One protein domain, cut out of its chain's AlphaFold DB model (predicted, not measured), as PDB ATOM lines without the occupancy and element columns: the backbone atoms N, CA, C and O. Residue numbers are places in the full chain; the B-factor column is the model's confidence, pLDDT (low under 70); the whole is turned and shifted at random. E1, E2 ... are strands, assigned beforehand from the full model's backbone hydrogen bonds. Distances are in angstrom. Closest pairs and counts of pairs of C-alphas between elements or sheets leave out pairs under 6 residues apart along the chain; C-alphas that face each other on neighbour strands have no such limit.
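AT A GLANCE: This is residues 815 to 944 of the 1259 residues of an uncharacterized protein of Candidatus Pacearchaeota archaeon CG10_big_fil_rev_8_21_14_0_10_34_12 (UniProt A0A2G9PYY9). What shape do these coordinates make? One strongly twisted sheet of eight strands rolls back on itself into a partly open barrel: E4 bends from E1 and E5 round to E7, E8, E3 and E2 follow, and E2 comes near E1 without pairing with it. What is it made of? The printed part has 130 residues, no named helix and strands E1 to E8 in chain order; the class is all strand, and the branched sheet is mixed. How large is it? It is compact, with a radius of gyration of the C-alphas of 15.0 A, but elongated, spanning 53 by 28 by 23 A.

HOW THE PARTS SIT: What does the first strand pair with? E1, residues 815 to 819, is antiparallel to E4, residues 850 to 865, with N 817 and O 853 3.0 A apart. E4 bends by 151 degrees at residue 853; E5, residues 886 to 893, is its hairpin partner, with N 854 and O 889 2.9 A apart. Which strands come next? E2, residues 824 to 830, and E3, residues 833 to 838, form a hairpin, with N 827 and O 835 2.8 A apart; E3 is parallel to E8, residues 936 to 943, with N 836 and O 939 2.9 A apart. What joins the rest? E6, residues 906 to 909, E7, residues 913 to 925, and E8 form a meander, each the antiparallel neighbour of the one before, with N 907 and O 915 2.8 A and N 918 and O 940 2.8 A apart. E7 is also antiparallel to E4, with N 863 and O 923 2.9 A apart.

IN THESE COORDINATES: Where does E1 begin? C-alpha 815 is at (-20.645, -20.356, -24.288). Which strands are long? E7 measures 39.7 A and E8 23.5 A, ending at C-alpha 943 (5.451, -19.548, -27.658).

THE WHOLE: Which links are long? Those from E3 to E4, E4 to E5 and E5 to E6; the printed part has no cut. Where is confidence low? Residues 881, 895, 898 to 913 and 944 are under 70.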
ATOM      1  N   ARG A 815     -21.020 -21.758 -24.014       93.50
ATOM      2  CA  ARG A 815     -20.645 -20.356 -24.288       93.50
ATOM      3  C   ARG A 815     -19.389 -19.967 -23.500       93.50
ATOM      4  O   ARG A 815     -18.991 -20.664 -22.567       93.50
ATOM      5  N   GLU A 816     -18.773 -18.847 -23.853       92.88
ATOM      6  CA  GLU A 816     -17.621 -18.297 -23.138       92.88
ATOM      7  C   GLU A 816     -17.984 -17.783 -21.728       92.88
ATOM      8  O   GLU A 816     -19.076 -17.258 -21.490       92.88
ATOM      9  N   GLY A 817     -17.058 -17.948 -20.779       90.19
ATOM     10  CA  GLY A 817     -17.128 -17.368 -19.437       90.19
ATOM     11  C   GLY A 817     -16.118 -16.234 -19.265       90.19
ATOM     12  O   GLY A 817     -16.143 -15.257 -20.007       90.19
ATOM     13  N   SER A 818     -15.217 -16.385 -18.295       90.12
ATOM     14  CA  SER A 818     -14.088 -15.481 -18.040       90.12
ATOM     15  C   SER A 818     -12.769 -16.253 -17.973       90.12
ATOM     16  O   SER A 818     -12.726 -17.349 -17.409       90.12
ATOM     17  N   VAL A 819     -11.675 -15.666 -18.467       87.94
ATOM     18  CA  VAL A 819     -10.313 -16.138 -18.158       87.94
ATOM     19  C   VAL A 819      -9.924 -15.653 -16.756       87.94
ATOM     20  O   VAL A 819     -10.230 -14.521 -16.384       87.94
ATOM     21  N   LEU A 820      -9.307 -16.525 -15.955       84.50
ATOM     22  CA  LEU A 820      -8.949 -16.272 -14.552       84.50
ATOM     23  C   LEU A 820      -7.438 -16.056 -14.358       84.50
ATOM     24  O   LEU A 820      -7.042 -15.315 -13.454       84.50
ATOM     25  N   THR A 821      -6.585 -16.635 -15.214       82.62
ATOM     26  CA  THR A 821      -5.152 -16.292 -15.231       82.62
ATOM     27  C   THR A 821      -4.970 -14.841 -15.681       82.62
ATOM     28  O   THR A 821      -5.365 -14.458 -16.783       82.62
ATOM     29  N   LYS A 822      -4.338 -14.030 -14.825       78.81
ATOM     30  CA  LYS A 822      -4.018 -12.623 -15.107       78.81
ATOM     31  C   LYS A 822      -3.208 -12.493 -16.402       78.81
ATOM     32  O   LYS A 822      -2.411 -13.362 -16.729       78.81
ATOM     33  N   GLU A 823      -3.397 -11.368 -17.091       85.81
ATOM     34  CA  GLU A 823      -2.796 -11.032 -18.396       85.81
ATOM     35  C   GLU A 823      -3.339 -11.790 -19.622       85.81
ATOM     36  O   GLU A 823      -2.935 -11.459 -20.736       85.81
ATOM     37  N   TYR A 824      -4.305 -12.703 -19.471       88.38
ATOM     38  CA  TYR A 824      -4.958 -13.405 -20.586       88.38
ATOM     39  C   TYR A 824      -6.467 -13.133 -20.630       88.38
ATOM     40  O   TYR A 824      -7.075 -12.839 -19.605       88.38
ATOM     41  N   ASP A 825      -7.065 -13.206 -21.822       90.75
ATOM     42  CA  ASP A 825      -8.500 -12.976 -22.039       90.75
ATOM     43  C   ASP A 825      -9.027 -13.751 -23.265       90.75
ATOM     44  O   ASP A 825      -8.258 -14.198 -24.127       90.75
ATOM     45  N   PHE A 826     -10.350 -13.903 -23.345       91.19
ATOM     46  CA  PHE A 826     -11.042 -14.494 -24.485       91.19
ATOM     47  C   PHE A 826     -11.075 -13.531 -25.679       91.19
ATOM     48  O   PHE A 826     -11.447 -12.364 -25.571       91.19
ATOM     49  N   GLN A 827     -10.731 -14.036 -26.864       87.62
ATOM     50  CA  GLN A 827     -10.735 -13.282 -28.114       87.62
ATOM     51  C   GLN A 827     -11.476 -14.033 -29.222       87.62
ATOM     52  O   GLN A 827     -11.519 -15.263 -29.260       87.62
ATOM     53  N   ASN A 828     -12.045 -13.265 -30.154       84.00
ATOM     54  CA  ASN A 828     -12.783 -13.756 -31.322       84.00
ATOM     55  C   ASN A 828     -13.896 -14.795 -31.014       84.00
ATOM     56  O   ASN A 828     -13.972 -15.791 -31.734       84.00
ATOM     57  N   PRO A 829     -14.770 -14.603 -29.999       83.62
ATOM     58  CA  PRO A 829     -15.820 -15.572 -29.675       83.62
ATOM     59  C   PRO A 829     -16.780 -15.804 -30.851       83.62
ATOM     60  O   PRO A 829     -17.177 -14.875 -31.560       83.62
ATOM     61  N   GLN A 830     -17.135 -17.068 -31.063       82.38
ATOM     62  CA  GLN A 830     -18.036 -17.609 -32.078       82.38
ATOM     63  C   GLN A 830     -18.920 -18.689 -31.432       82.38
ATOM     64  O   GLN A 830     -18.551 -19.295 -30.431       82.38
ATOM     65  N   ILE A 831     -20.048 -19.024 -32.070       80.88
ATOM     66  CA  ILE A 831     -21.088 -19.938 -31.543       80.88
ATOM     67  C   ILE A 831     -20.548 -21.313 -31.073       80.88
ATOM     68  O   ILE A 831     -21.172 -21.955 -30.236       80.88
ATOM     69  N   LYS A 832     -19.413 -21.781 -31.613       86.31
ATOM     70  CA  LYS A 832     -18.740 -23.040 -31.225       86.31
ATOM     71  C   LYS A 832     -17.212 -22.906 -31.103       86.31
ATOM     72  O   LYS A 832     -16.499 -23.897 -31.230       86.31
ATOM     73  N   ASN A 833     -16.681 -21.692 -30.950       90.00
ATOM     74  CA  ASN A 833     -15.233 -21.486 -30.854       90.00
ATOM     75  C   ASN A 833     -14.873 -20.187 -30.129       90.00
ATOM     76  O   ASN A 833     -15.499 -19.158 -30.358       90.00
ATOM     77  N   VAL A 834     -13.812 -20.215 -29.329       92.69
ATOM     78  CA  VAL A 834     -13.181 -19.024 -28.752       92.69
ATOM     79  C   VAL A 834     -11.661 -19.204 -28.744       92.69
ATOM     80  O   VAL A 834     -11.166 -20.332 -28.774       92.69
ATOM     81  N   GLN A 835     -10.907 -18.109 -28.738       92.00
ATOM     82  CA  GLN A 835      -9.447 -18.135 -28.615       92.00
ATOM     83  C   GLN A 835      -9.029 -17.571 -27.257       92.00
ATOM     84  O   GLN A 835      -9.662 -16.631 -26.783       92.00
ATOM     85  N   ILE A 836      -7.952 -18.081 -26.658       90.31
ATOM     86  CA  ILE A 836      -7.323 -17.455 -25.486       90.31
ATOM     87  C   ILE A 836      -5.955 -16.905 -25.887       90.31
ATOM     88  O   ILE A 836      -5.141 -17.586 -26.516       90.31
ATOM     89  N   ARG A 837      -5.730 -15.630 -25.558       90.81
ATOM     90  CA  ARG A 837      -4.521 -14.860 -25.884       90.81
ATOM     91  C   ARG A 837      -4.167 -13.938 -24.726       90.81
ATOM     92  O   ARG A 837      -5.007 -13.659 -23.874       90.81
ATOM     93  N   ASN A 838      -2.936 -13.431 -24.708       87.44
ATOM     94  CA  ASN A 838      -2.579 -12.323 -23.825       87.44
ATOM     95  C   ASN A 838      -3.482 -11.110 -24.138       87.44
ATOM     96  O   ASN A 838      -3.870 -10.914 -25.293       87.44
ATOM     97  N   ILE A 839      -3.779 -10.262 -23.152       84.81
ATOM     98  CA  ILE A 839      -4.612  -9.051 -23.308       84.81
ATOM     99  C   ILE A 839      -4.133  -8.111 -24.432       84.81
ATOM    100  O   ILE A 839      -4.933  -7.378 -25.009       84.81
ATOM    101  N   ASN A 840      -2.849  -8.163 -24.802       82.56
ATOM    102  CA  ASN A 840      -2.264  -7.398 -25.910       82.56
ATOM    103  C   ASN A 840      -2.312  -8.128 -27.276       82.56
ATOM    104  O   ASN A 840      -1.721  -7.658 -28.246       82.56
ATOM    105  N   GLY A 841      -2.971  -9.290 -27.364       78.75
ATOM    106  CA  GLY A 841      -3.057 -10.156 -28.555       78.75
ATOM    107  C   GLY A 841      -1.924 -11.186 -28.701       78.75
ATOM    108  O   GLY A 841      -1.973 -12.029 -29.602       78.75
ATOM    109  N   GLY A 842      -0.922 -11.133 -27.814       83.88
ATOM    110  CA  GLY A 842       0.212 -12.061 -27.777       83.88
ATOM    111  C   GLY A 842      -0.170 -13.507 -27.438       83.88
ATOM    112  O   GLY A 842      -1.311 -13.807 -27.078       83.88
ATOM    113  N   CYS A 843       0.801 -14.404 -27.568       85.12
ATOM    114  CA  CYS A 843       0.658 -15.824 -27.248       85.12
ATOM    115  C   CYS A 843       1.068 -16.111 -25.788       85.12
ATOM    116  O   CYS A 843       1.527 -15.219 -25.073       85.12
ATOM    117  N   ILE A 844       0.791 -17.329 -25.332       86.12
ATOM    118  CA  ILE A 844       1.049 -17.847 -23.985       86.12
ATOM    119  C   ILE A 844       2.426 -18.534 -24.007       86.12
ATOM    120  O   ILE A 844       2.656 -19.348 -24.904       86.12
ATOM    121  N   PRO A 845       3.357 -18.265 -23.079       82.50
ATOM    122  CA  PRO A 845       4.629 -18.982 -23.062       82.50
ATOM    123  C   PRO A 845       4.452 -20.492 -22.813       82.50
ATOM    124  O   PRO A 845       3.492 -20.909 -22.168       82.50
ATOM    125  N   GLU A 846       5.369 -21.317 -23.322       76.88
ATOM    126  CA  GLU A 846       5.354 -22.768 -23.111       76.88
ATOM    127  C   GLU A 846       5.298 -23.121 -21.619       76.88
ATOM    128  O   GLU A 846       5.856 -22.421 -20.772       76.88
ATOM    129  N   PHE A 847       4.592 -24.210 -21.311       70.06
ATOM    130  CA  PHE A 847       4.350 -24.739 -19.963       70.06
ATOM    131  C   PHE A 847       3.545 -23.832 -19.006       70.06
ATOM    132  O   PHE A 847       3.106 -24.320 -17.966       70.06
ATOM    133  N   VAL A 848       3.250 -22.572 -19.358       76.31
ATOM    134  CA  VAL A 848       2.425 -21.670 -18.531       76.31
ATOM    135  C   VAL A 848       0.978 -22.180 -18.440       76.31
ATOM    136  O   VAL A 848       0.315 -22.313 -19.474       76.31
ATOM    137  N   PRO A 849       0.443 -22.428 -17.228       77.62
ATOM    138  CA  PRO A 849      -0.938 -22.852 -17.056       77.62
ATOM    139  C   PRO A 849      -1.921 -21.685 -17.211       77.62
ATOM    140  O   PRO A 849      -1.715 -20.578 -16.703       77.62
ATOM    141  N   VAL A 850      -3.040 -21.956 -17.877       82.25
ATOM    142  CA  VAL A 850      -4.144 -21.020 -18.077       82.25
ATOM    143  C   VAL A 850      -5.409 -21.586 -17.446       82.25
ATOM    144  O   VAL A 850      -5.872 -22.669 -17.801       82.25
ATOM    145  N   VAL A 851      -5.984 -20.812 -16.526       85.00
ATOM    146  CA  VAL A 851      -7.257 -21.096 -15.873       85.00
ATOM    147  C   VAL A 851      -8.331 -20.200 -16.482       85.00
ATOM    148  O   VAL A 851      -8.142 -18.985 -16.587       85.00
ATOM    149  N   PHE A 852      -9.459 -20.776 -16.888       90.62
ATOM    150  CA  PHE A 852     -10.598 -20.059 -17.470       90.62
ATOM    151  C   PHE A 852     -11.914 -20.788 -17.189       90.62
ATOM    152  O   PHE A 852     -11.920 -21.900 -16.673       90.62
ATOM    153  N   THR A 853     -13.035 -20.162 -17.545       90.06
ATOM    154  CA  THR A 853     -14.376 -20.742 -17.405       90.06
ATOM    155  C   THR A 853     -15.142 -20.743 -18.726       90.06
ATOM    156  O   THR A 853     -15.049 -19.794 -19.508       90.06
ATOM    157  N   LEU A 854     -15.930 -21.793 -18.958       92.62
ATOM    158  CA  LEU A 854     -17.010 -21.830 -19.954       92.62
ATOM    159  C   LEU A 854     -18.361 -21.914 -19.233       92.62
ATOM    160  O   LEU A 854     -18.412 -22.175 -18.033       92.62
ATOM    161  N   LYS A 855     -19.463 -21.681 -19.944       93.12
ATOM    162  CA  LYS A 855     -20.817 -21.661 -19.372       93.12
ATOM    163  C   LYS A 855     -21.789 -22.499 -20.182       93.12
ATOM    164  O   LYS A 855     -21.647 -22.583 -21.399       93.12
ATOM    165  N   THR A 856     -22.795 -23.048 -19.516       91.81
ATOM    166  CA  THR A 856     -23.961 -23.698 -20.134       91.81
ATOM    167  C   THR A 856     -25.241 -22.971 -19.721       91.81
ATOM    168  O   THR A 856     -25.234 -22.178 -18.778       91.81
ATOM    169  N   ASP A 857     -26.330 -23.163 -20.465       89.19
ATOM    170  CA  ASP A 857     -27.660 -22.627 -20.138       89.19
ATOM    171  C   ASP A 857     -28.547 -23.585 -19.322       89.19
ATOM    172  O   ASP A 857     -29.601 -23.167 -18.849       89.19
ATOM    173  N   GLU A 858     -28.073 -24.808 -19.087       87.00
ATOM    174  CA  GLU A 858     -28.613 -25.807 -18.155       87.00
ATOM    175  C   GLU A 858     -27.467 -26.476 -17.366       87.00
ATOM    176  O   GLU A 858     -26.290 -26.357 -17.744       87.00
ATOM    177  N   TYR A 859     -27.795 -27.182 -16.279       84.56
ATOM    178  CA  TYR A 859     -26.822 -27.913 -15.465       84.56
ATOM    179  C   TYR A 859     -26.257 -29.123 -16.220       84.56
ATOM    180  O   TYR A 859     -26.925 -30.138 -16.420       84.56
ATOM    181  N   ALA A 860     -24.987 -29.028 -16.606       88.44
ATOM    182  CA  ALA A 860     -24.313 -30.014 -17.444       88.44
ATOM    183  C   ALA A 860     -23.018 -30.524 -16.804       88.44
ATOM    184  O   ALA A 860     -22.409 -29.838 -15.995       88.44
ATOM    185  N   GLN A 861     -22.556 -31.701 -17.210       89.06
ATOM    186  CA  GLN A 861     -21.217 -32.208 -16.912       89.06
ATOM    187  C   GLN A 861     -20.354 -32.046 -18.170       89.06
ATOM    188  O   GLN A 861     -20.729 -32.537 -19.239       89.06
ATOM    189  N   CYS A 862     -19.195 -31.390 -18.079       88.94
ATOM    190  CA  CYS A 862     -18.330 -31.124 -19.235       88.94
ATOM    191  C   CYS A 862     -17.033 -31.953 -19.233       88.94
ATOM    192  O   CYS A 862     -16.364 -32.110 -18.209       88.94
ATOM    193  N   LYS A 863     -16.669 -32.439 -20.422       91.44
ATOM    194  CA  LYS A 863     -15.404 -33.111 -20.739       91.44
ATOM    195  C   LYS A 863     -14.701 -32.401 -21.892       91.44
ATOM    196  O   LYS A 863     -15.339 -31.696 -22.681       91.44
ATOM    197  N   TRP A 864     -13.397 -32.603 -21.998       91.06
ATOM    198  CA  TRP A 864     -12.567 -32.036 -23.049       91.06
ATOM    199  C   TRP A 864     -11.469 -32.999 -23.488       91.06
ATOM    200  O   TRP A 864     -11.108 -33.893 -22.739       91.06
ATOM    201  N   ASP A 865     -10.914 -32.789 -24.683       88.44
ATOM    202  CA  ASP A 865      -9.687 -33.452 -25.135       88.44
ATOM    203  C   ASP A 865      -8.914 -32.600 -26.153       88.44
ATOM    204  O   ASP A 865      -9.453 -31.658 -26.742       88.44
ATOM    205  N   LEU A 866      -7.632 -32.921 -26.361       84.19
ATOM    206  CA  LEU A 866      -6.797 -32.304 -27.406       84.19
ATOM    207  C   LEU A 866      -6.980 -32.975 -28.780       84.19
ATOM    208  O   LEU A 866      -6.756 -32.347 -29.818       84.19
ATOM    209  N   GLU A 867      -7.436 -34.230 -28.804       83.31
ATOM    210  CA  GLU A 867      -7.900 -34.897 -30.023       83.31
ATOM    211  C   GLU A 867      -9.410 -34.707 -30.236       83.31
ATOM    212  O   GLU A 867     -10.185 -34.478 -29.306       83.31
ATOM    213  N   ARG A 868      -9.854 -34.803 -31.494       84.56
ATOM    214  CA  ARG A 868     -11.265 -34.615 -31.852       84.56
ATOM    215  C   ARG A 868     -12.030 -35.939 -31.810       84.56
ATOM    216  O   ARG A 868     -12.138 -36.629 -32.826       84.56
ATOM    217  N   LEU A 869     -12.581 -36.254 -30.644       85.44
ATOM    218  CA  LEU A 869     -13.303 -37.500 -30.378       85.44
ATOM    219  C   LEU A 869     -14.798 -37.431 -30.751       85.44
ATOM    220  O   LEU A 869     -15.368 -36.359 -30.965       85.44
ATOM    221  N   GLY A 870     -15.419 -38.601 -30.934       76.62
ATOM    222  CA  GLY A 870     -16.722 -38.732 -31.599       76.62
ATOM    223  C   GLY A 870     -17.937 -38.516 -30.695       76.62
ATOM    224  O   GLY A 870     -18.938 -37.950 -31.137       76.62
ATOM    225  N   ASP A 871     -17.850 -38.943 -29.439       85.75
ATOM    226  CA  ASP A 871     -18.929 -38.879 -28.453       85.75
ATOM    227  C   ASP A 871     -18.400 -38.499 -27.061       85.75
ATOM    228  O   ASP A 871     -17.193 -38.458 -26.827       85.75
ATOM    229  N   TYR A 872     -19.312 -38.173 -26.145       88.38
ATOM    230  CA  TYR A 872     -18.966 -37.710 -24.799       88.38
ATOM    231  C   TYR A 872     -18.312 -38.791 -23.921       88.38
ATOM    232  O   TYR A 872     -17.483 -38.485 -23.065       88.38
ATOM    233  N   GLU A 873     -18.671 -40.063 -24.099       87.69
ATOM    234  CA  GLU A 873     -18.126 -41.130 -23.253       87.69
ATOM    235  C   GLU A 873     -16.697 -41.493 -23.662       87.69
ATOM    236  O   GLU A 873     -15.896 -41.829 -22.796       87.69
ATOM    237  N   SER A 874     -16.358 -41.326 -24.946       87.94
ATOM    238  CA  SER A 874     -15.002 -41.493 -25.475       87.94
ATOM    239  C   SER A 874     -13.988 -40.442 -25.008       87.94
ATOM    240  O   SER A 874     -12.797 -40.701 -25.125       87.94
ATOM    241  N   MET A 875     -14.432 -39.289 -24.490       84.25
ATOM    242  CA  MET A 875     -13.532 -38.270 -23.932       84.25
ATOM    243  C   MET A 875     -13.046 -38.651 -22.529       84.25
ATOM    244  O   MET A 875     -13.836 -39.147 -21.718       84.25
ATOM    245  N   GLU A 876     -11.776 -38.393 -22.223       80.56
ATOM    246  CA  GLU A 876     -11.145 -38.835 -20.969       80.56
ATOM    247  C   GLU A 876     -11.003 -37.709 -19.933       80.56
ATOM    248  O   GLU A 876     -11.239 -37.943 -18.744       80.56
ATOM    249  N   ASN A 877     -10.691 -36.479 -20.355       78.69
ATOM    250  CA  ASN A 877     -10.408 -35.385 -19.424       78.69
ATOM    251  C   ASN A 877     -11.683 -34.633 -18.995       78.69
ATOM    252  O   ASN A 877     -12.509 -34.225 -19.815       78.69
ATOM    253  N   TYR A 878     -11.833 -34.404 -17.689       79.31
ATOM    254  CA  TYR A 878     -12.917 -33.601 -17.111       79.31
ATOM    255  C   TYR A 878     -12.491 -32.142 -16.883       79.31
ATOM    256  O   TYR A 878     -11.305 -31.809 -16.838       79.31
ATOM    257  N   HIS A 879     -13.479 -31.259 -16.728       77.19
ATOM    258  CA  HIS A 879     -13.295 -29.935 -16.124       77.19
ATOM    259  C   HIS A 879     -12.847 -30.038 -14.644       77.19
ATOM    260  O   HIS A 879     -12.851 -31.124 -14.065       77.19
ATOM    261  N   ALA A 880     -12.413 -28.934 -14.029       72.19
ATOM    262  CA  ALA A 880     -11.785 -28.930 -12.699       72.19
ATOM    263  C   ALA A 880     -12.748 -29.337 -11.567       72.19
ATOM    264  O   ALA A 880     -12.322 -29.915 -10.572       72.19
ATOM    265  N   GLU A 881     -14.046 -29.094 -11.744       57.94
ATOM    266  CA  GLU A 881     -15.128 -29.577 -10.880       57.94
ATOM    267  C   GLU A 881     -15.471 -31.070 -11.122       57.94
ATOM    268  O   GLU A 881     -16.358 -31.637 -10.480       57.94
ATOM    269  N   GLY A 882     -14.743 -31.749 -12.015       77.44
ATOM    270  CA  GLY A 882     -14.778 -33.195 -12.207       77.44
ATOM    271  C   GLY A 882     -16.101 -33.695 -12.784       77.44
ATOM    272  O   GLY A 882     -16.437 -33.438 -13.940       77.44
ATOM    273  N   THR A 883     -16.841 -34.462 -11.985       73.94
ATOM    274  CA  THR A 883     -18.124 -35.075 -12.367       73.94
ATOM    275  C   THR A 883     -19.352 -34.281 -11.903       73.94
ATOM    276  O   THR A 883     -20.477 -34.722 -12.149       73.94
ATOM    277  N   VAL A 884     -19.168 -33.119 -11.270       72.19
ATOM    278  CA  VAL A 884     -20.258 -32.213 -10.873       72.19
ATOM    279  C   VAL A 884     -21.018 -31.714 -12.113       72.19
ATOM    280  O   VAL A 884     -20.414 -31.420 -13.144       72.19
ATOM    281  N   TYR A 885     -22.346 -31.606 -12.019       79.25
ATOM    282  CA  TYR A 885     -23.169 -30.889 -12.995       79.25
ATOM    283  C   TYR A 885     -23.246 -29.413 -12.599       79.25
ATOM    284  O   TYR A 885     -23.644 -29.094 -11.477       79.25
ATOM    285  N   SER A 886     -22.876 -28.500 -13.494       80.25
ATOM    286  CA  SER A 886     -22.787 -27.066 -13.191       80.25
ATOM    287  C   SER A 886     -23.255 -26.173 -14.351       80.25
ATOM    288  O   SER A 886     -23.500 -26.642 -15.464       80.25
ATOM    289  N   LEU A 887     -23.369 -24.867 -14.081       85.25
ATOM    290  CA  LEU A 887     -23.614 -23.812 -15.080       85.25
ATOM    291  C   LEU A 887     -22.334 -23.063 -15.501       85.25
ATOM    292  O   LEU A 887     -22.343 -22.332 -16.493       85.25
ATOM    293  N   ASN A 888     -21.244 -23.194 -14.737       86.62
ATOM    294  CA  ASN A 888     -19.967 -22.518 -14.976       86.62
ATOM    295  C   ASN A 888     -18.850 -23.541 -14.742       86.62
ATOM    296  O   ASN A 888     -18.660 -23.989 -13.619       86.62
ATOM    297  N   HIS A 889     -18.128 -23.879 -15.804       85.19
ATOM    298  CA  HIS A 889     -17.176 -24.986 -15.853       85.19
ATOM    299  C   HIS A 889     -15.765 -24.425 -15.855       85.19
ATOM    300  O   HIS A 889     -15.401 -23.738 -16.815       85.19
ATOM    301  N   SER A 890     -14.981 -24.684 -14.814       86.88
ATOM    302  CA  SER A 890     -13.603 -24.208 -14.712       86.88
ATOM    303  C   SER A 890     -12.650 -25.190 -15.381       86.88
ATOM    304  O   SER A 890     -12.694 -26.395 -15.163       86.88
ATOM    305  N   PHE A 891     -11.732 -24.677 -16.188       83.75
ATOM    306  CA  PHE A 891     -10.685 -25.459 -16.830       83.75
ATOM    307  C   PHE A 891      -9.344 -24.911 -16.366       83.75
ATOM    308  O   PHE A 891      -9.098 -23.712 -16.484       83.75
ATOM    309  N   SER A 892      -8.486 -25.790 -15.853       82.25
ATOM    310  CA  SER A 892      -7.076 -25.509 -15.593       82.25
ATOM    311  C   SER A 892      -6.267 -26.378 -16.543       82.25
ATOM    312  O   SER A 892      -6.281 -27.600 -16.418       82.25
ATOM    313  N   VAL A 893      -5.625 -25.761 -17.533       77.00
ATOM    314  CA  VAL A 893      -4.840 -26.467 -18.555       77.00
ATOM    315  C   VAL A 893      -3.436 -25.884 -18.613       77.00
ATOM    316  O   VAL A 893      -3.254 -24.671 -18.533       77.00
ATOM    317  N   GLY A 894      -2.431 -26.742 -18.732       71.62
ATOM    318  CA  GLY A 894      -1.020 -26.369 -18.686       71.62
ATOM    319  C   GLY A 894      -0.160 -27.402 -19.401       71.62
ATOM    320  O   GLY A 894      -0.682 -28.263 -20.105       71.62
ATOM    321  N   GLY A 895       1.163 -27.286 -19.279       66.31
ATOM    322  CA  GLY A 895       2.089 -28.181 -19.986       66.31
ATOM    323  C   GLY A 895       2.087 -28.019 -21.515       66.31
ATOM    324  O   GLY A 895       2.758 -28.775 -22.214       66.31
ATOM    325  N   PHE A 896       1.359 -27.033 -22.055       76.31
ATOM    326  CA  PHE A 896       1.304 -26.787 -23.491       76.31
ATOM    327  C   PHE A 896       2.682 -26.392 -24.027       76.31
ATOM    328  O   PHE A 896       3.238 -25.355 -23.665       76.31
ATOM    329  N   SER A 897       3.196 -27.218 -24.934       71.69
ATOM    330  CA  SER A 897       4.426 -26.990 -25.685       71.69
ATOM    331  C   SER A 897       4.140 -27.021 -27.185       71.69
ATOM    332  O   SER A 897       3.236 -27.716 -27.656       71.69
ATOM    333  N   LEU A 898       4.960 -26.315 -27.958       68.69
ATOM    334  CA  LEU A 898       5.038 -26.432 -29.411       68.69
ATOM    335  C   LEU A 898       5.378 -27.866 -29.856       68.69
ATOM    336  O   LEU A 898       5.024 -28.248 -30.968       68.69
ATOM    337  N   GLY A 899       5.986 -28.684 -28.987       65.06
ATOM    338  CA  GLY A 899       6.199 -30.118 -29.206       65.06
ATOM    339  C   GLY A 899       4.909 -30.934 -29.373       65.06
ATOM    340  O   GLY A 899       4.941 -31.981 -30.016       65.06
ATOM    341  N   LEU A 900       3.763 -30.434 -28.888       60.84
ATOM    342  CA  LEU A 900       2.437 -31.031 -29.118       60.84
ATOM    343  C   LEU A 900       1.922 -30.812 -30.554       60.84
ATOM    344  O   LEU A 900       0.886 -31.352 -30.943       60.84
ATOM    345  N   LEU A 901       2.601 -29.983 -31.356       65.88
ATOM    346  CA  LEU A 901       2.136 -29.561 -32.671       65.88
ATOM    347  C   LEU A 901       2.961 -30.185 -33.797       65.88
ATOM    348  O   LEU A 901       4.184 -30.095 -33.861       65.88
ATOM    349  N   ASN A 902       2.251 -30.740 -34.782       66.25
ATOM    350  CA  ASN A 902       2.846 -31.086 -36.070       66.25
ATOM    351  C   ASN A 902       3.537 -29.851 -36.672       66.25
ATOM    352  O   ASN A 902       2.937 -28.778 -36.712       66.25
ATOM    353  N   ALA A 903       4.738 -30.011 -37.237       59.47
ATOM    354  CA  ALA A 903       5.570 -28.903 -37.735       59.47
ATOM    355  C   ALA A 903       4.901 -27.978 -38.782       59.47
ATOM    356  O   ALA A 903       5.364 -26.866 -39.004       59.47
ATOM    357  N   ASN A 904       3.799 -28.409 -39.407       61.94
ATOM    358  CA  ASN A 904       2.989 -27.588 -40.318       61.94
ATOM    359  C   ASN A 904       2.070 -26.571 -39.597       61.94
ATOM    360  O   ASN A 904       1.528 -25.683 -40.253       61.94
ATOM    361  N   ASN A 905       1.875 -26.714 -38.281       61.62
ATOM    362  CA  ASN A 905       1.031 -25.866 -37.428       61.62
ATOM    363  C   ASN A 905       1.854 -24.877 -36.572       61.62
ATOM    364  O   ASN A 905       1.280 -24.167 -35.745       61.62
ATOM    365  N   ILE A 906       3.178 -24.847 -36.755       67.06
ATOM    366  CA  ILE A 906       4.118 -23.970 -36.047       67.06
ATOM    367  C   ILE A 906       4.580 -22.870 -37.014       67.06
ATOM    368  O   ILE A 906       4.932 -23.142 -38.162       67.06
ATOM    369  N   THR A 907       4.584 -21.621 -36.556       68.62
ATOM    370  CA  THR A 907       4.954 -20.428 -37.328       68.62
ATOM    371  C   THR A 907       5.895 -19.528 -36.533       68.62
ATOM    372  O   THR A 907       5.594 -19.167 -35.400       68.62
ATOM    373  N   GLY A 908       7.022 -19.139 -37.128       64.94
ATOM    374  CA  GLY A 908       8.031 -18.283 -36.497       64.94
ATOM    375  C   GLY A 908       9.443 -18.591 -36.997       64.94
ATOM    376  O   GLY A 908       9.604 -19.365 -37.946       64.94
ATOM    377  N   ASP A 909      10.457 -18.001 -36.365       57.75
ATOM    378  CA  ASP A 909      11.871 -18.280 -36.641       57.75
ATOM    379  C   ASP A 909      12.767 -18.136 -35.390       57.75
ATOM    380  O   ASP A 909      12.292 -17.879 -34.286       57.75
ATOM    381  N   LEU A 910      14.083 -18.326 -35.553       44.34
ATOM    382  CA  LEU A 910      15.070 -18.263 -34.464       44.34
ATOM    383  C   LEU A 910      15.347 -16.842 -33.915       44.34
ATOM    384  O   LEU A 910      16.212 -16.694 -33.055       44.34
ATOM    385  N   ILE A 911      14.685 -15.801 -34.427       41.53
ATOM    386  CA  ILE A 911      14.880 -14.398 -34.030       41.53
ATOM    387  C   ILE A 911      13.603 -13.835 -33.398       41.53
ATOM    388  O   ILE A 911      13.683 -13.168 -32.368       41.53
ATOM    389  N   GLU A 912      12.437 -14.104 -33.991       49.19
ATOM    390  CA  GLU A 912      11.132 -13.671 -33.462       49.19
ATOM    391  C   GLU A 912      10.499 -14.701 -32.505       49.19
ATOM    392  O   GLU A 912       9.545 -14.381 -31.796       49.19
ATOM    393  N   GLY A 913      11.060 -15.913 -32.436       60.47
ATOM    394  CA  GLY A 913      10.537 -17.042 -31.670       60.47
ATOM    395  C   GLY A 913       9.554 -17.889 -32.482       60.47
ATOM    396  O   GLY A 913       9.018 -17.455 -33.505       60.47
ATOM    397  N   PHE A 914       9.310 -19.119 -32.030       74.75
ATOM    398  CA  PHE A 914       8.287 -19.986 -32.613       74.75
ATOM    399  C   PHE A 914       6.950 -19.812 -31.893       74.75
ATOM    400  O   PHE A 914       6.905 -19.638 -30.675       74.75
ATOM    401  N   THR A 915       5.858 -19.887 -32.654       77.81
ATOM    402  CA  THR A 915       4.481 -19.859 -32.149       77.81
ATOM    403  C   THR A 915       3.649 -20.981 -32.757       77.81
ATOM    404  O   THR A 915       3.964 -21.462 -33.845       77.81
ATOM    405  N   GLY A 916       2.572 -21.403 -32.100       81.62
ATOM    406  CA  GLY A 916       1.683 -22.434 -32.637       81.62
ATOM    407  C   GLY A 916       0.345 -22.498 -31.909       81.62
ATOM    408  O   GLY A 916       0.254 -22.101 -30.753       81.62
ATOM    409  N   ASN A 917      -0.695 -22.977 -32.596       83.88
ATOM    410  CA  ASN A 917      -2.061 -23.019 -32.068       83.88
ATOM    411  C   ASN A 917      -2.449 -24.444 -31.627       83.88
ATOM    412  O   ASN A 917      -2.637 -25.321 -32.475       83.88
ATOM    413  N   VAL A 918      -2.600 -24.656 -30.318       84.69
ATOM    414  CA  VAL A 918      -3.151 -25.877 -29.702       84.69
ATOM    415  C   VAL A 918      -4.674 -25.754 -29.622       84.69
ATOM    416  O   VAL A 918      -5.199 -24.676 -29.352       84.69
ATOM    417  N   LYS A 919      -5.401 -26.850 -29.863       88.69
ATOM    418  CA  LYS A 919      -6.870 -26.871 -29.819       88.69
ATOM    419  C   LYS A 919      -7.373 -27.866 -28.796       88.69
ATOM    420  O   LYS A 919      -6.900 -28.993 -28.753       88.69
ATOM    421  N   MET A 920      -8.368 -27.430 -28.039       90.19
ATOM    422  CA  MET A 920      -9.105 -28.231 -27.078       90.19
ATOM    423  C   MET A 920     -10.562 -28.329 -27.538       90.19
ATOM    424  O   MET A 920     -11.192 -27.310 -27.836       90.19
ATOM    425  N   PHE A 921     -11.089 -29.544 -27.615       92.88
ATOM    426  CA  PHE A 921     -12.457 -29.852 -28.019       92.88
ATOM    427  C   PHE A 921     -13.275 -30.169 -26.771       92.88
ATOM    428  O   PHE A 921     -12.931 -31.095 -26.051       92.88
ATOM    429  N   VAL A 922     -14.346 -29.418 -26.516       93.62
ATOM    430  CA  VAL A 922     -15.222 -29.578 -25.346       93.62
ATOM    431  C   VAL A 922     -16.575 -30.133 -25.779       93.62
ATOM    432  O   VAL A 922     -17.165 -29.662 -26.759       93.62
ATOM    433  N   LYS A 923     -17.091 -31.098 -25.013       94.69
ATOM    434  CA  LYS A 923     -18.482 -31.563 -25.063       94.69
ATOM    435  C   LYS A 923     -19.062 -31.546 -23.651       94.69
ATOM    436  O   LYS A 923     -18.387 -31.919 -22.696       94.69
ATOM    437  N   CYS A 924     -20.330 -31.184 -23.527       93.38
ATOM    438  CA  CYS A 924     -21.081 -31.258 -22.281       93.38
ATOM    439  C   CYS A 924     -22.315 -32.161 -22.451       93.38
ATOM    440  O   CYS A 924     -22.766 -32.411 -23.576       93.38
ATOM    441  N   LYS A 925     -22.815 -32.683 -21.328       91.38
ATOM    442  CA  LYS A 925     -23.930 -33.635 -21.233       91.38
ATOM    443  C   LYS A 925     -24.873 -33.229 -20.094       91.38
ATOM    444  O   LYS A 925     -24.382 -32.896 -19.018       91.38
ATOM    445  N   ASP A 926     -26.182 -33.244 -20.328       88.00
ATOM    446  CA  ASP A 926     -27.207 -32.947 -19.313       88.00
ATOM    447  C   ASP A 926     -27.439 -34.125 -18.337       88.00
ATOM    448  O   ASP A 926     -26.849 -35.206 -18.465       88.00
ATOM    449  N   SER A 927     -28.338 -33.937 -17.368       79.12
ATOM    450  CA  SER A 927     -28.729 -34.979 -16.403       79.12
ATOM    451  C   SER A 927     -29.583 -36.120 -16.995       79.12
ATOM    452  O   SER A 927     -29.758 -37.153 -16.342       79.12
ATOM    453  N   PHE A 928     -30.079 -35.988 -18.233       81.19
ATOM    454  CA  PHE A 928     -30.841 -37.017 -18.956       81.19
ATOM    455  C   PHE A 928     -29.986 -37.850 -19.934       81.19
ATOM    456  O   PHE A 928     -30.444 -38.889 -20.417       81.19
ATOM    457  N   GLY A 929     -28.745 -37.433 -20.209       81.81
ATOM    458  CA  GLY A 929     -27.811 -38.062 -21.143       81.81
ATOM    459  C   GLY A 929     -27.755 -37.439 -22.550       81.81
ATOM    460  O   GLY A 929     -27.085 -37.995 -23.424       81.81
ATOM    461  N   ASN A 930     -28.419 -36.306 -22.800       86.75
ATOM    462  CA  ASN A 930     -28.300 -35.534 -24.040       86.75
ATOM    463  C   ASN A 930     -26.938 -34.809 -24.063       86.75
ATOM    464  O   ASN A 930     -26.617 -34.061 -23.143       86.75
ATOM    465  N   PHE A 931     -26.126 -34.996 -25.114       91.00
ATOM    466  CA  PHE A 931     -24.767 -34.427 -25.201       91.00
ATOM    467  C   PHE A 931     -24.451 -33.738 -26.539       91.00
ATOM    468  O   PHE A 931     -25.098 -33.974 -27.564       91.00
ATOM    469  N   ASN A 932     -23.425 -32.879 -26.551       90.38
ATOM    470  CA  ASN A 932     -23.049 -32.114 -27.743       90.38
ATOM    471  C   ASN A 932     -22.430 -32.981 -28.862       90.38
ATOM    472  O   ASN A 932     -21.275 -33.410 -28.790       90.38
ATOM    473  N   LEU A 933     -23.183 -33.175 -29.951       85.44
ATOM    474  CA  LEU A 933     -22.710 -33.871 -31.157       85.44
ATOM    475  C   LEU A 933     -21.557 -33.126 -31.858       85.44
ATOM    476  O   LEU A 933     -20.554 -33.741 -32.213       85.44
ATOM    477  N   ASP A 934     -21.678 -31.804 -32.010       87.94
ATOM    478  CA  ASP A 934     -20.577 -30.930 -32.440       87.94
ATOM    479  C   ASP A 934     -19.794 -30.420 -31.227       87.94
ATOM    480  O   ASP A 934     -20.370 -30.196 -30.166       87.94
ATOM    481  N   ASP A 935     -18.503 -30.166 -31.406       90.12
ATOM    482  CA  ASP A 935     -17.599 -29.717 -30.342       90.12
ATOM    483  C   ASP A 935     -17.624 -28.192 -30.188       90.12
ATOM    484  O   ASP A 935     -17.757 -27.463 -31.178       90.12
ATOM    485  N   TYR A 936     -17.417 -27.707 -28.964       93.25
ATOM    486  CA  TYR A 936     -17.026 -26.321 -28.708       93.25
ATOM    487  C   TYR A 936     -15.497 -26.254 -28.604       93.25
ATOM    488  O   TYR A 936     -14.896 -26.998 -27.836       93.25
ATOM    489  N   VAL A 937     -14.846 -25.405 -29.401       94.12
ATOM    490  CA  VAL A 937     -13.382 -25.429 -29.572       94.12
ATOM    491  C   VAL A 937     -12.713 -24.240 -28.887       94.12
ATOM    492  O   VAL A 937     -12.953 -23.099 -29.282       94.12
ATOM    493  N   VAL A 938     -11.809 -24.488 -27.942       92.12
ATOM    494  CA  VAL A 938     -10.915 -23.458 -27.383       92.12
ATOM    495  C   VAL A 938      -9.558 -23.532 -28.093       92.12
ATOM    496  O   VAL A 938      -9.017 -24.618 -28.295       92.12
ATOM    497  N   ASP A 939      -9.037 -22.387 -28.533       91.19
ATOM    498  CA  ASP A 939      -7.833 -22.262 -29.373       91.19
ATOM    499  C   ASP A 939      -6.759 -21.434 -28.632       91.19
ATOM    500  O   ASP A 939      -6.971 -20.252 -28.340       91.19
ATOM    501  N   PHE A 940      -5.629 -22.058 -28.292       88.31
ATOM    502  CA  PHE A 940      -4.543 -21.486 -27.488       88.31
ATOM    503  C   PHE A 940      -3.317 -21.232 -28.366       88.31
ATOM    504  O   PHE A 940      -2.775 -22.172 -28.947       88.31
ATOM    505  N   CYS A 941      -2.824 -19.994 -28.427       87.06
ATOM    506  CA  CYS A 941      -1.534 -19.721 -29.067       87.06
ATOM    507  C   CYS A 941      -0.391 -19.836 -28.056       87.06
ATOM    508  O   CYS A 941      -0.441 -19.158 -27.033       87.06
ATOM    509  N   ILE A 942       0.640 -20.621 -28.368       86.00
ATOM    510  CA  ILE A 942       1.789 -20.937 -27.501       86.00
ATOM    511  C   ILE A 942       3.095 -20.327 -28.064       86.00
ATOM    512  O   ILE A 942       3.179 -20.168 -29.282       86.00
ATOM    513  N   ASN A 943       4.106 -20.002 -27.237       83.44
ATOM    514  CA  ASN A 943       5.451 -19.548 -27.658       83.44
ATOM    515  C   ASN A 943       6.608 -19.966 -26.714       83.44
ATOM    516  O   ASN A 943       6.437 -20.010 -25.506       83.44
ATOM    517  N   SER A 944       7.818 -20.199 -27.229       69.38
ATOM    518  CA  SER A 944       8.920 -20.849 -26.478       69.38
ATOM    519  C   SER A 944       9.687 -20.002 -25.442       69.38
ATOM    520  O   SER A 944       9.864 -18.801 -25.649       69.38
TER     521      SER A 944